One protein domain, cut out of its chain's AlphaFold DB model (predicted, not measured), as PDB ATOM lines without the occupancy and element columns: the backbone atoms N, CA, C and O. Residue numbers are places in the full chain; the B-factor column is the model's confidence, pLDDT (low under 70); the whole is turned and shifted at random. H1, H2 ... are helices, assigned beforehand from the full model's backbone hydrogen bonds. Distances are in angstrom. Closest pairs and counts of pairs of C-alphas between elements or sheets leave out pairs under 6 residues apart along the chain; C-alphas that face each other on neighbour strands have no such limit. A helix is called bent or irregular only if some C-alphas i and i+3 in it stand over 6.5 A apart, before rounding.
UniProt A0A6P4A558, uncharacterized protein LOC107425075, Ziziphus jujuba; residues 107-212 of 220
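Overview. This is residues 107 to 212 of the 220 residues of the protein "uncharacterized protein LOC107425075" of Ziziphus jujuba (UniProt A0A6P4A558). A long helical arm sticks out of a small compact body: H4 starts among three shorter helices, and its residues 182 to 212 run on alone, far from the rest. In the body, H1 packs alongside the first part of H4 in the opposite direction, H2 packs on the first turn of H4, and H3 stands near on another side of H4 from H1. The printed part has 106 residues with four named helices, H1, H2, H3 and H4 in that order, and no named strand; its class is all helix. The whole is extended, with a radius of gyration of the C-alphas of 22.8 A, and spans 85 by 27 by 18 A, a length made by the arm.

Arrangement. H1, residues 113 to 129, and H2, residues 136 to 145, only just touch, with 3 pairs of C-alphas within 8 A. The closest C-alphas of the two, those of Met 120 and Ile 143, are 6.4 A apart; the helices run opposite ways at a steep tilt of 45 degrees. H3, residues 149 to 161, is close to H2 but not clearly touching, with the C-alphas of Leu 144 and Lys 155 closest at 6.9 A. H1 and H3 are apart. H4, residues 167 to 212, touches H1 with its residues 167 to 178 alone, opposite ways at a shallow tilt of 13 degrees; the closest C-alphas are those of Cys 117 and Met 171, 6.0 A apart. H4 touches H2 with residues 167 to 170 alone, closest at the C-alphas of Ile 140 and Pro 167, 6.1 A. These two run the same way at a steep tilt of 35.1 degrees, only just past shallow. H3 and H4 are close but not clearly touching, with the C-alphas of Phe 154 and Ala 177 closest at 7.3 A. Of the three pairs of helices that touch, one is at a shallow tilt, and the packing is mostly crossed, the helices running at an angle to each other, but only just. Every O i to N i+4 pair is within hydrogen-bond range in H1 and H2; in H3 it is 7 of 9 and in H4 39 of 42.

Along the chain. H1 begins at C-alpha 113 (146.425, 173.072, 152.851) and is 24.2 A long. H2 is 14.5 A long. H3, 19.2 A long, is irregular: C-alphas 150 and 153 are 7.6 A apart. H4 is 68.3 A long, from C-alpha 167 (138.984, 172.137, 162.816) to C-alpha 212 (185.137, 139.826, 124.292).

Size, cuts and confidence. The two C-alphas farthest apart, those of Gly 131 and Gln 212, are 85.1 A from each other. Residues 126 to 131, of which 126 to 129 belong to H1, also stand free. The printed part has no cut, and no link is long. The mean pLDDT of the printed part is 83.0; residue 162 and residues 180 to 205 are under 70.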
ATOM      1  N   TYR A 107     137.359 178.316 148.097       96.88
ATOM      2  CA  TYR A 107     137.950 177.056 147.654       96.88
ATOM      3  C   TYR A 107     139.472 177.161 147.648       96.88
ATOM      4  O   TYR A 107     140.031 178.233 147.393       96.88
ATOM      5  N   MET A 108     140.151 176.047 147.915       96.94
ATOM      6  CA  MET A 108     141.609 175.997 147.850       96.94
ATOM      7  C   MET A 108     142.059 175.993 146.384       96.94
ATOM      8  O   MET A 108     141.844 175.024 145.654       96.94
ATOM      9  N   ILE A 109     142.717 177.074 145.964       91.38
ATOM     10  CA  ILE A 109     143.274 177.242 144.615       91.38
ATOM     11  C   ILE A 109     144.800 177.270 144.739       91.38
ATOM     12  O   ILE A 109     145.423 178.328 144.800       91.38
ATOM     13  N   GLY A 110     145.403 176.082 144.823       86.75
ATOM     14  CA  GLY A 110     146.838 175.932 145.083       86.75
ATOM     15  C   GLY A 110     147.248 176.359 146.500       86.75
ATOM     16  O   GLY A 110     146.405 176.529 147.377       86.75
ATOM     17  N   GLY A 111     148.556 176.511 146.726       90.94
ATOM     18  CA  GLY A 111     149.113 176.840 148.043       90.94
ATOM     19  C   GLY A 111     149.155 175.652 149.011       90.94
ATOM     20  O   GLY A 111     148.994 174.507 148.595       90.94
ATOM     21  N   SER A 112     149.416 175.933 150.291       94.38
ATOM     22  CA  SER A 112     149.426 174.922 151.356       94.38
ATOM     23  C   SER A 112     148.026 174.695 151.916       94.38
ATOM     24  O   SER A 112     147.291 175.651 152.181       94.38
ATOM     25  N   VAL A 113     147.685 173.430 152.181       96.12
ATOM     26  CA  VAL A 113     146.425 173.072 152.851       96.12
ATOM     27  C   VAL A 113     146.280 173.725 154.229       96.12
ATOM     28  O   VAL A 113     145.173 174.087 154.620       96.12
ATOM     29  N   ARG A 114     147.395 173.966 154.932       96.19
ATOM     30  CA  ARG A 114     147.419 174.659 156.226       96.19
ATOM     31  C   ARG A 114     146.846 176.066 156.134       96.19
ATOM     32  O   ARG A 114     145.946 176.426 156.891       96.19
ATOM     33  N   ASP A 115     147.372 176.857 155.203       96.88
ATOM     34  CA  ASP A 115     146.973 178.254 155.023       96.88
ATOM     35  C   ASP A 115     145.500 178.341 154.619       96.88
ATOM     36  O   ASP A 115     144.756 179.196 155.105       96.88
ATOM     37  N   HIS A 116     145.055 177.398 153.784       97.88
ATOM     38  CA  HIS A 116     143.652 177.271 153.420       97.88
ATOM     39  C   HIS A 116     142.760 176.937 154.626       97.88
ATOM     40  O   HIS A 116     141.752 177.610 154.841       97.88
ATOM     41  N   CYS A 117     143.133 175.965 155.463       97.69
ATOM     42  CA  CYS A 117     142.388 175.634 156.681       97.69
ATOM     43  C   CYS A 117     142.307 176.819 157.654       97.69
ATOM     44  O   CYS A 117     141.233 177.090 158.192       97.69
ATOM     45  N   LEU A 118     143.400 177.566 157.847       97.81
ATOM     46  CA  LEU A 118     143.405 178.793 158.654       97.81
ATOM     47  C   LEU A 118     142.441 179.844 158.095       97.81
ATOM     48  O   LEU A 118     141.666 180.433 158.852       97.81
ATOM     49  N   LYS A 119     142.427 180.035 156.773       97.44
ATOM     50  CA  LYS A 119     141.481 180.935 156.105       97.44
ATOM     51  C   LYS A 119     140.028 180.494 156.312       97.44
ATOM     52  O   LYS A 119     139.185 181.319 156.659       97.44
ATOM     53  N   MET A 120     139.731 179.204 156.157       97.94
ATOM     54  CA  MET A 120     138.393 178.656 156.408       97.94
ATOM     55  C   MET A 120     137.967 178.841 157.870       97.94
ATOM     56  O   MET A 120     136.854 179.296 158.126       97.94
ATOM     57  N   MET A 121     138.857 178.578 158.833       97.50
ATOM     58  CA  MET A 121     138.593 178.817 160.257       97.50
ATOM     59  C   MET A 121     138.319 180.296 160.562       97.50
ATOM     60  O   MET A 121     137.411 180.602 161.337       97.50
ATOM     61  N   ALA A 122     139.035 181.224 159.920       97.06
ATOM     62  CA  ALA A 122     138.768 182.655 160.049       97.06
ATOM     63  C   ALA A 122     137.375 183.035 159.507       97.06
ATOM     64  O   ALA A 122     136.654 183.814 160.140       97.06
ATOM     65  N   HIS A 123     136.953 182.459 158.375       96.38
ATOM     66  CA  HIS A 123     135.605 182.657 157.833       96.38
ATOM     67  C   HIS A 123     134.514 182.055 158.729       96.38
ATOM     68  O   HIS A 123     133.511 182.724 158.973       96.38
ATOM     69  N   ILE A 124     134.726 180.853 159.277       97.00
ATOM     70  CA  ILE A 124     133.825 180.219 160.255       97.00
ATOM     71  C   ILE A 124     133.657 181.125 161.477       97.00
ATOM     72  O   ILE A 124     132.533 181.481 161.823       97.00
ATOM     73  N   SER A 125     134.765 181.565 162.082       95.75
ATOM     74  CA  SER A 125     134.737 182.456 163.246       95.75
ATOM     75  C   SER A 125     134.005 183.765 162.936       95.75
ATOM     76  O   SER A 125     133.164 184.211 163.715       95.75
ATOM     77  N   THR A 126     134.247 184.347 161.758       94.50
ATOM     78  CA  THR A 126     133.537 185.551 161.307       94.50
ATOM     79  C   THR A 126     132.035 185.301 161.175       94.50
ATOM     80  O   THR A 126     131.242 186.121 161.633       94.50
ATOM     81  N   ALA A 127     131.622 184.177 160.583       93.75
ATOM     82  CA  ALA A 127     130.212 183.822 160.448       93.75
ATOM     83  C   ALA A 127     129.537 183.649 161.819       93.75
ATOM     84  O   ALA A 127     128.441 184.175 162.024       93.75
ATOM     85  N   GLU A 128     130.201 182.990 162.773       93.56
ATOM     86  CA  GLU A 128     129.706 182.822 164.147       93.56
ATOM     87  C   GLU A 128     129.573 184.162 164.885       93.56
ATOM     88  O   GLU A 128     128.552 184.416 165.522       93.56
ATOM     89  N   VAL A 129     130.541 185.072 164.725       90.56
ATOM     90  CA  VAL A 129     130.474 186.446 165.263       90.56
ATOM     91  C   VAL A 129     129.324 187.258 164.652       90.56
ATOM     92  O   VAL A 129     128.823 188.189 165.286       90.56
ATOM     93  N   MET A 130     128.884 186.918 163.437       87.94
ATOM     94  CA  MET A 130     127.686 187.492 162.804       87.94
ATOM     95  C   MET A 130     126.402 186.703 163.124       87.94
ATOM     96  O   MET A 130     125.359 186.929 162.510       87.94
ATOM     97  N   GLY A 131     126.455 185.774 164.080       88.06
ATOM     98  CA  GLY A 131     125.301 185.038 164.590       88.06
ATOM     99  C   GLY A 131     124.956 183.762 163.817       88.06
ATOM    100  O   GLY A 131     123.852 183.238 163.980       88.06
ATOM    101  N   ALA A 132     125.844 183.256 162.954       91.31
ATOM    102  CA  ALA A 132     125.674 181.922 162.383       91.31
ATOM    103  C   ALA A 132     125.864 180.856 163.472       91.31
ATOM    104  O   ALA A 132     126.804 180.917 164.261       91.31
ATOM    105  N   LYS A 133     124.975 179.862 163.508       93.62
ATOM    106  CA  LYS A 133     125.088 178.714 164.410       93.62
ATOM    107  C   LYS A 133     125.649 177.548 163.614       93.62
ATOM    108  O   LYS A 133     124.906 176.897 162.889       93.62
ATOM    109  N   LEU A 134     126.960 177.351 163.699       94.44
ATOM    110  CA  LEU A 134     127.655 176.290 162.982       94.44
ATOM    111  C   LEU A 134     128.023 175.193 163.973       94.44
ATOM    112  O   LEU A 134     128.809 175.415 164.892       94.44
ATOM    113  N   GLU A 135     127.444 174.011 163.796       95.06
ATOM    114  CA  GLU A 135     127.834 172.847 164.585       95.06
ATOM    115  C   GLU A 135     129.221 172.359 164.171       95.06
ATOM    116  O   GLU A 135     129.695 172.620 163.065       95.06
ATOM    117  N   GLN A 136     129.886 171.640 165.074       92.88
ATOM    118  CA  GLN A 136     131.245 171.162 164.849       92.88
ATOM    119  C   GLN A 136     131.356 170.321 163.567       92.88
ATOM    120  O   GLN A 136     132.281 170.529 162.790       92.88
ATOM    121  N   GLU A 137     130.388 169.442 163.307       91.75
ATOM    122  CA  GLU A 137     130.347 168.610 162.095       91.75
ATOM    123  C   GLU A 137     130.238 169.468 160.825       91.75
ATOM    124  O   GLU A 137     131.039 169.305 159.909       91.75
ATOM    125  N   MET A 138     129.371 170.489 160.820       94.12
ATOM    126  CA  MET A 138     129.240 171.418 159.689       94.12
ATOM    127  C   MET A 138     130.545 172.157 159.388       94.12
ATOM    128  O   MET A 138     130.888 172.364 158.225       94.12
ATOM    129  N   LYS A 139     131.295 172.558 160.424       95.38
ATOM    130  CA  LYS A 139     132.599 173.221 160.254       95.38
ATOM    131  C   LYS A 139     133.589 172.308 159.537       95.38
ATOM    132  O   LYS A 139     134.324 172.773 158.668       95.38
ATOM    133  N   ILE A 140     133.604 171.027 159.901       95.12
ATOM    134  CA  ILE A 140     134.466 170.028 159.267       95.12
ATOM    135  C   ILE A 140     134.039 169.790 157.823       95.12
ATOM    136  O   ILE A 140     134.885 169.879 156.934       95.12
ATOM    137  N   ASP A 141     132.749 169.575 157.577       93.50
ATOM    138  CA  ASP A 141     132.219 169.342 156.234       93.50
ATOM    139  C   ASP A 141     132.531 170.516 155.302       93.50
ATOM    140  O   ASP A 141     133.023 170.315 154.195       93.50
ATOM    141  N   MET A 142     132.359 171.757 155.765       95.75
ATOM    142  CA  MET A 142     132.702 172.955 154.988       95.75
ATOM    143  C   MET A 142     134.194 173.017 154.635       95.75
ATOM    144  O   MET A 142     134.548 173.347 153.500       95.75
ATOM    145  N   ILE A 143     135.083 172.686 155.579       96.56
ATOM    146  CA  ILE A 143     136.524 172.630 155.300       96.56
ATOM    147  C   ILE A 143     136.808 171.528 154.280       96.56
ATOM    148  O   ILE A 143     137.486 171.794 153.294       96.56
ATOM    149  N   LEU A 144     136.268 170.323 154.461       94.75
ATOM    150  CA  LEU A 144     136.479 169.212 153.533       94.75
ATOM    151  C   LEU A 144     135.967 169.544 152.127       94.75
ATOM    152  O   LEU A 144     136.701 169.357 151.157       94.75
ATOM    153  N   GLU A 145     134.759 170.085 151.992       95.62
ATOM    154  CA  GLU A 145     134.159 170.425 150.697       95.62
ATOM    155  C   GLU A 145     134.912 171.536 149.955       95.62
ATOM    156  O   GLU A 145     134.969 171.524 148.726       95.62
ATOM    157  N   SER A 146     135.597 172.428 150.673       97.12
ATOM    158  CA  SER A 146     136.433 173.470 150.060       97.12
ATOM    159  C   SER A 146     137.758 172.967 149.450       97.12
ATOM    160  O   SER A 146     138.443 173.721 148.751       97.12
ATOM    161  N   LEU A 147     138.144 171.710 149.713       96.12
ATOM    162  CA  LEU A 147     139.400 171.118 149.236       96.12
ATOM    163  C   LEU A 147     139.287 170.545 147.814       96.12
ATOM    164  O   LEU A 147     138.270 169.930 147.475       96.12
ATOM    165  N   PRO A 148     140.367 170.614 147.010       94.56
ATOM    166  CA  PRO A 148     140.406 170.047 145.672       94.56
ATOM    167  C   PRO A 148     140.375 168.516 145.684       94.56
ATOM    168  O   PRO A 148     140.721 167.849 146.663       94.56
ATOM    169  N   ASN A 149     140.059 167.941 144.521       90.94
ATOM    170  CA  ASN A 149     139.965 166.492 144.312       90.94
ATOM    171  C   ASN A 149     141.256 165.716 144.624       90.94
ATOM    172  O   ASN A 149     141.196 164.505 144.845       90.94
ATOM    173  N   SER A 150     142.414 166.380 144.701       90.00
ATOM    174  CA  SER A 150     143.659 165.762 145.173       90.00
ATOM    175  C   SER A 150     143.549 165.195 146.596       90.00
ATOM    176  O   SER A 150     144.276 164.262 146.924       90.00
ATOM    177  N   PHE A 151     142.609 165.690 147.413       92.00
ATOM    178  CA  PHE A 151     142.320 165.195 148.765       92.00
ATOM    179  C   PHE A 151     141.189 164.148 148.818       92.00
ATOM    180  O   PHE A 151     140.784 163.736 149.900       92.00
ATOM    181  N   SER A 152     140.680 163.671 147.679       89.12
ATOM    182  CA  SER A 152     139.578 162.685 147.619       89.12
ATOM    183  C   SER A 152     139.830 161.418 148.447       89.12
ATOM    184  O   SER A 152     138.941 160.973 149.170       89.12
ATOM    185  N   GLN A 153     141.052 160.874 148.413       86.38
ATOM    186  CA  GLN A 153     141.424 159.706 149.222       86.38
ATOM    187  C   GLN A 153     141.329 159.999 150.731       86.38
ATOM    188  O   GLN A 153     140.892 159.141 151.496       86.38
ATOM    189  N   PHE A 154     141.697 161.212 151.156       90.12
ATOM    190  CA  PHE A 154     141.562 161.641 152.546       90.12
ATOM    191  C   PHE A 154     140.086 161.755 152.946       90.12
ATOM    192  O   PHE A 154     139.693 161.188 153.962       90.12
ATOM    193  N   LYS A 155     139.255 162.404 152.114       89.12
ATOM    194  CA  LYS A 155     137.805 162.541 152.351       89.12
ATOM    195  C   LYS A 155     137.126 161.177 152.532       89.12
ATOM    196  O   LYS A 155     136.372 160.986 153.481       89.12
ATOM    197  N   MET A 156     137.437 160.205 151.669       86.19
ATOM    198  CA  MET A 156     136.912 158.836 151.790       86.19
ATOM    199  C   MET A 156     137.306 158.184 153.119       86.19
ATOM    200  O   MET A 156     136.462 157.589 153.787       86.19
ATOM    201  N   ASN A 157     138.572 158.316 153.523       86.19
ATOM    202  CA  ASN A 157     139.058 157.750 154.778       86.19
ATOM    203  C   ASN A 157     138.407 158.409 156.006       86.19
ATOM    204  O   ASN A 157     138.054 157.718 156.959       86.19
ATOM    205  N   TYR A 158     138.214 159.727 155.980       86.25
ATOM    206  CA  TYR A 158     137.522 160.452 157.044       86.25
ATOM    207  C   TYR A 158     136.067 159.974 157.197       86.25
ATOM    208  O   TYR A 158     135.658 159.587 158.292       86.25
ATOM    209  N   ASN A 159     135.323 159.896 156.086       82.69
ATOM    210  CA  ASN A 159     133.917 159.476 156.082       82.69
ATOM    211  C   ASN A 159     133.722 158.039 156.590       82.69
ATOM    212  O   ASN A 159     132.747 157.758 157.285       82.69
ATOM    213  N   MET A 160     134.657 157.135 156.274       78.88
ATOM    214  CA  MET A 160     134.628 155.745 156.743       78.88
ATOM    215  C   MET A 160     134.879 155.625 158.251       78.88
ATOM    216  O   MET A 160     134.246 154.809 158.914       78.88
ATOM    217  N   ASN A 161     135.787 156.437 158.797       75.69
ATOM    218  CA  ASN A 161     136.223 156.316 160.189       75.69
ATOM    219  C   ASN A 161     135.448 157.216 161.165       75.69
ATOM    220  O   ASN A 161     135.663 157.106 162.370       75.69
ATOM    221  N   LYS A 162     134.560 158.095 160.665       66.69
ATOM    222  CA  LYS A 162     133.734 159.036 161.452       66.69
ATOM    223  C   LYS A 162     134.516 159.703 162.588       66.69
ATOM    224  O   LYS A 162     134.078 159.730 163.742       66.69
ATOM    225  N   LEU A 163     135.704 160.207 162.264       71.19
ATOM    226  CA  LEU A 163     136.566 160.847 163.247       71.19
ATOM    227  C   LEU A 163     135.897 162.141 163.715       71.19
ATOM    228  O   LEU A 163     135.643 163.036 162.917       71.19
ATOM    229  N   LYS A 164     135.607 162.250 165.013       79.81
ATOM    230  CA  LYS A 164     135.097 163.492 165.605       79.81
ATOM    231  C   LYS A 164     136.255 164.467 165.789       79.81
ATOM    232  O   LYS A 164     136.817 164.545 166.876       79.81
ATOM    233  N   LEU A 165     136.634 165.154 164.715       87.69
ATOM    234  CA  LEU A 165     137.741 166.106 164.727       87.69
ATOM    235  C   LEU A 165     137.261 167.531 165.010       87.69
ATOM    236  O   LEU A 165     136.194 167.970 164.570       87.69
ATOM    237  N   THR A 166     138.108 168.281 165.706       93.88
ATOM    238  CA  THR A 166     138.088 169.743 165.721       93.88
ATOM    239  C   THR A 166     138.684 170.300 164.419       93.88
ATOM    240  O   THR A 166     139.423 169.595 163.726       93.88
ATOM    241  N   PRO A 167     138.430 171.573 164.051       94.69
ATOM    242  CA  PRO A 167     138.984 172.137 162.816       94.69
ATOM    243  C   PRO A 167     140.521 172.195 162.834       94.69
ATOM    244  O   PRO A 167     141.163 172.098 161.791       94.69
ATOM    245  N   VAL A 168     141.111 172.307 164.028       95.81
ATOM    246  CA  VAL A 168     142.564 172.312 164.237       95.81
ATOM    247  C   VAL A 168     143.154 170.913 164.047       95.81
ATOM    248  O   VAL A 168     144.145 170.766 163.339       95.81
ATOM    249  N   GLU A 169     142.536 169.877 164.619       94.25
ATOM    250  CA  GLU A 169     142.980 168.490 164.409       94.25
ATOM    251  C   GLU A 169     142.845 168.084 162.938       94.25
ATOM    252  O   GLU A 169     143.776 167.518 162.369       94.25
ATOM    253  N   LEU A 170     141.735 168.454 162.288       94.94
ATOM    254  CA  LEU A 170     141.546 168.233 160.855       94.94
ATOM    255  C   LEU A 170     142.665 168.875 160.026       94.94
ATOM    256  O   LEU A 170     143.180 168.243 159.106       94.94
ATOM    257  N   MET A 171     143.055 170.113 160.344       95.81
ATOM    258  CA  MET A 171     144.157 170.796 159.664       95.81
ATOM    259  C   MET A 171     145.472 170.015 159.794       95.81
ATOM    260  O   MET A 171     146.157 169.818 158.792       95.81
ATOM    261  N   HIS A 172     145.809 169.526 160.991       93.31
ATOM    262  CA  HIS A 172     147.023 168.730 161.201       93.31
ATOM    263  C   HIS A 172     147.014 167.412 160.412       93.31
ATOM    264  O   HIS A 172     148.024 167.051 159.801       93.31
ATOM    265  N   GLU A 173     145.875 166.722 160.363       91.94
ATOM    266  CA  GLU A 173     145.710 165.498 159.571       91.94
ATOM    267  C   GLU A 173     145.829 165.765 158.061       91.94
ATOM    268  O   GLU A 173     146.492 165.019 157.333       91.94
ATOM    269  N   LEU A 174     145.249 166.868 157.583       92.94
ATOM    270  CA  LEU A 174     145.359 167.298 156.189       92.94
ATOM    271  C   LEU A 174     146.796 167.674 155.809       92.94
ATOM    272  O   LEU A 174     147.268 167.268 154.747       92.94
ATOM    273  N   GLU A 175     147.511 168.401 156.671       92.50
ATOM    274  CA  GLU A 175     148.933 168.724 156.482       92.50
ATOM    275  C   GLU A 175     149.795 167.460 156.400       92.50
ATOM    276  O   GLU A 175     150.678 167.344 155.543       92.50
ATOM    277  N   SER A 176     149.537 166.494 157.283       88.56
ATOM    278  CA  SER A 176     150.194 165.188 157.269       88.56
ATOM    279  C   SER A 176     149.948 164.483 155.929       88.56
ATOM    280  O   SER A 176     150.893 164.104 155.228       88.56
ATOM    281  N   ALA A 177     148.686 164.408 155.497       87.00
ATOM    282  CA  ALA A 177     148.296 163.806 154.226       87.00
ATOM    283  C   ALA A 177     148.926 164.502 153.003       87.00
ATOM    284  O   ALA A 177     149.369 163.823 152.072       87.00
ATOM    285  N   GLU A 178     149.028 165.834 153.008       86.12
ATOM    286  CA  GLU A 178     149.684 166.617 151.953       86.12
ATOM    287  C   GLU A 178     151.158 166.198 151.793       86.12
ATOM    288  O   GLU A 178     151.598 165.881 150.679       86.12
ATOM    289  N   ARG A 179     151.899 166.062 152.903       79.69
ATOM    290  CA  ARG A 179     153.311 165.623 152.914       79.69
ATOM    291  C   ARG A 179     153.492 164.192 152.394       79.69
ATOM    292  O   ARG A 179     154.401 163.920 151.599       79.69
ATOM    293  N   PHE A 180     152.606 163.272 152.775       66.81
ATOM    294  CA  PHE A 180     152.647 161.890 152.279       66.81
ATOM    295  C   PHE A 180     152.227 161.777 150.806       66.81
ATOM    296  O   PHE A 180     152.778 160.960 150.066       66.81
ATOM    297  N   SER A 181     151.326 162.638 150.327       60.03
ATOM    298  CA  SER A 181     150.948 162.690 148.909       60.03
ATOM    299  C   SER A 181     152.107 163.162 148.012       60.03
ATOM    300  O   SER A 181     152.336 162.585 146.943       60.03
ATOM    301  N   GLY A 182     152.924 164.114 148.487       51.25
ATOM    302  CA  GLY A 182     154.159 164.550 147.824       51.25
ATOM    303  C   GLY A 182     155.204 163.433 147.691       51.25
ATOM    304  O   GLY A 182     155.978 163.399 146.730       51.25
ATOM    305  N   SER A 183     155.158 162.441 148.584       50.88
ATOM    306  CA  SER A 183     156.060 161.285 148.573       50.88
ATOM    307  C   SER A 183     155.793 160.324 147.407       50.88
ATOM    308  O   SER A 183     156.711 159.623 146.987       50.88
ATOM    309  N   LYS A 184     154.594 160.318 146.796       51.66
ATOM    310  CA  LYS A 184     154.348 159.541 145.563       51.66
ATOM    311  C   LYS A 184     155.184 160.062 144.386       51.66
ATOM    312  O   LYS A 184     155.685 159.248 143.618       51.66
ATOM    313  N   LYS A 185     155.416 161.380 144.270       48.34
ATOM    314  CA  LYS A 185     156.337 161.944 143.257       48.34
ATOM    315  C   LYS A 185     157.782 161.514 143.511       48.34
ATOM    316  O   LYS A 185     158.459 161.109 142.572       48.34
ATOM    317  N   VAL A 186     158.224 161.522 144.770       52.66
ATOM    318  CA  VAL A 186     159.561 161.047 145.168       52.66
ATOM    319  C   VAL A 186     159.716 159.545 144.902       52.66
ATOM    320  O   VAL A 186     160.735 159.120 144.366       52.66
ATOM    321  N   LEU A 187     158.685 158.740 145.179       50.97
ATOM    322  CA  LEU A 187     158.673 157.300 144.919       50.97
ATOM    323  C   LEU A 187     158.675 156.978 143.416       50.97
ATOM    324  O   LEU A 187     159.366 156.056 142.988       50.97
ATOM    325  N   ILE A 188     157.938 157.743 142.601       57.78
ATOM    326  CA  ILE A 188     157.963 157.620 141.135       57.78
ATOM    327  C   ILE A 188     159.341 158.024 140.601       57.78
ATOM    328  O   ILE A 188     159.916 157.288 139.805       57.78
ATOM    329  N   MET A 189     159.920 159.128 141.083       56.19
ATOM    330  CA  MET A 189     161.253 159.574 140.670       56.19
ATOM    331  C   MET A 189     162.343 158.568 141.068       56.19
ATOM    332  O   MET A 189     163.211 158.255 140.259       56.19
ATOM    333  N   LEU A 190     162.254 157.971 142.261       52.50
ATOM    334  CA  LEU A 190     163.130 156.881 142.700       52.50
ATOM    335  C   LEU A 190     162.985 155.631 141.823       52.50
ATOM    336  O   LEU A 190     163.999 155.062 141.426       52.50
ATOM    337  N   LYS A 191     161.758 155.233 141.461       56.94
ATOM    338  CA  LYS A 191     161.520 154.098 140.549       56.94
ATOM    339  C   LYS A 191     162.055 154.365 139.140       56.94
ATOM    340  O   LYS A 191     162.671 153.480 138.549       56.94
ATOM    341  N   VAL A 192     161.886 155.581 138.617       67.62
ATOM    342  CA  VAL A 192     162.439 155.992 137.314       67.62
ATOM    343  C   VAL A 192     163.971 155.974 137.350       67.62
ATOM    344  O   VAL A 192     164.598 155.398 136.463       67.62
ATOM    345  N   LEU A 193     164.592 156.505 138.408       55.78
ATOM    346  CA  LEU A 193     166.050 156.481 138.581       55.78
ATOM    347  C   LEU A 193     166.605 155.057 138.755       55.78
ATOM    348  O   LEU A 193     167.688 154.755 138.252       55.78
ATOM    349  N   GLN A 194     165.879 154.169 139.436       64.44
ATOM    350  CA  GLN A 194     166.244 152.753 139.564       64.44
ATOM    351  C   GLN A 194     166.143 152.014 138.223       64.44
ATOM    352  O   GLN A 194     167.045 151.246 137.888       64.44
ATOM    353  N   SER A 195     165.107 152.300 137.427       63.44
ATOM    354  CA  SER A 195     164.926 151.737 136.082       63.44
ATOM    355  C   SER A 195     166.042 152.172 135.120       63.44
ATOM    356  O   SER A 195     166.674 151.335 134.479       63.44
ATOM    357  N   LEU A 196     166.395 153.465 135.110       66.25
ATOM    358  CA  LEU A 196     167.493 153.998 134.291       66.25
ATOM    359  C   LEU A 196     168.859 153.402 134.674       66.25
ATOM    360  O   LEU A 196     169.663 153.065 133.803       66.25
ATOM    361  N   LYS A 197     169.119 153.207 135.976       66.88
ATOM    362  CA  LYS A 197     170.340 152.534 136.457       66.88
ATOM    363  C   LYS A 197     170.396 151.060 136.044       66.88
ATOM    364  O   LYS A 197     171.482 150.563 135.742       66.88
ATOM    365  N   GLY A 198     169.254 150.371 136.021       67.44
ATOM    366  CA  GLY A 198     169.136 148.998 135.528       67.44
ATOM    367  C   GLY A 198     169.514 148.885 134.051       67.44
ATOM    368  O   GLY A 198     170.396 148.095 133.707       67.44
ATOM    369  N   SER A 199     168.935 149.739 133.204       68.25
ATOM    370  CA  SER A 199     169.193 149.760 131.757       68.25
ATOM    371  C   SER A 199     170.662 150.045 131.423       68.25
ATOM    372  O   SER A 199     171.275 149.293 130.664       68.25
ATOM    373  N   LEU A 200     171.283 151.033 132.079       64.31
ATOM    374  CA  LEU A 200     172.705 151.360 131.886       64.31
ATOM    375  C   LEU A 200     173.648 150.208 132.280       64.31
ATOM    376  O   LEU A 200     174.711 150.022 131.684       64.31
ATOM    377  N   ARG A 201     173.282 149.418 133.298       68.38
ATOM    378  CA  ARG A 201     174.090 148.280 133.762       68.38
ATOM    379  C   ARG A 201     173.996 147.088 132.809       68.38
ATOM    380  O   ARG A 201     174.994 146.390 132.618       68.38
ATOM    381  N   VAL A 202     172.824 146.864 132.211       69.94
ATOM    382  CA  VAL A 202     172.616 145.841 131.174       69.94
ATOM    383  C   VAL A 202     173.391 146.204 129.910       69.94
ATOM    384  O   VAL A 202     174.113 145.362 129.381       69.94
ATOM    385  N   GLU A 203     173.339 147.465 129.488       68.31
ATOM    386  CA  GLU A 203     174.021 147.948 128.283       68.31
ATOM    387  C   GLU A 203     175.554 147.874 128.385       68.31
ATOM    388  O   GLU A 203     176.238 147.460 127.449       68.31
ATOM    389  N   ARG A 204     176.124 148.164 129.563       66.88
ATOM    390  CA  ARG A 204     177.566 147.965 129.805       66.88
ATOM    391  C   ARG A 204     177.981 146.494 129.729       66.88
ATOM    392  O   ARG A 204     179.048 146.186 129.203       66.88
ATOM    393  N   ARG A 205     177.146 145.573 130.229       68.81
ATOM    394  CA  ARG A 205     177.417 144.125 130.170       68.81
ATOM    395  C   ARG A 205     177.323 143.578 128.749       68.81
ATOM    396  O   ARG A 205     178.164 142.772 128.361       68.81
ATOM    397  N   THR A 206     176.332 144.009 127.969       70.69
ATOM    398  CA  THR A 206     176.193 143.577 126.570       70.69
ATOM    399  C   THR A 206     177.328 144.114 125.707       70.69
ATOM    400  O   THR A 206     177.846 143.373 124.875       70.69
ATOM    401  N   ARG A 207     177.779 145.352 125.949       72.69
ATOM    402  CA  ARG A 207     178.947 145.934 125.278       72.69
ATOM    403  C   ARG A 207     180.239 145.173 125.591       72.69
ATOM    404  O   ARG A 207     180.904 144.728 124.663       72.69
ATOM    405  N   SER A 208     180.515 144.905 126.868       76.25
ATOM    406  CA  SER A 208     181.696 144.134 127.285       76.25
ATOM    407  C   SER A 208     181.706 142.708 126.712       76.25
ATOM    408  O   SER A 208     182.738 142.226 126.251       76.25
ATOM    409  N   ARG A 209     180.543 142.042 126.654       76.69
ATOM    410  CA  ARG A 209     180.426 140.700 126.062       76.69
ATOM    411  C   ARG A 209     180.632 140.714 124.543       76.69
ATOM    412  O   ARG A 209     181.241 139.793 124.012       76.69
ATOM    413  N   ARG A 210     180.158 141.751 123.840       77.25
ATOM    414  CA  ARG A 210     180.409 141.931 122.397       77.25
ATOM    415  C   ARG A 210     181.892 142.167 122.110       77.25
ATOM    416  O   ARG A 210     182.412 141.579 121.169       77.25
ATOM    417  N   GLU A 211     182.564 142.960 122.938       80.44
ATOM    418  CA  GLU A 211     184.004 143.222 122.822       80.44
ATOM    419  C   GLU A 211     184.833 141.948 123.067       80.44
ATOM    420  O   GLU A 211     185.738 141.652 122.290       80.44
ATOM    421  N   GLN A 212     184.473 141.121 124.058       74.94
ATOM    422  CA  GLN A 212     185.137 139.826 124.292       74.94
ATOM    423  C   GLN A 212     184.943 138.828 123.144       74.94
ATOM    424  O   GLN A 212     185.895 138.157 122.752       74.94
TER     425      GLN A 212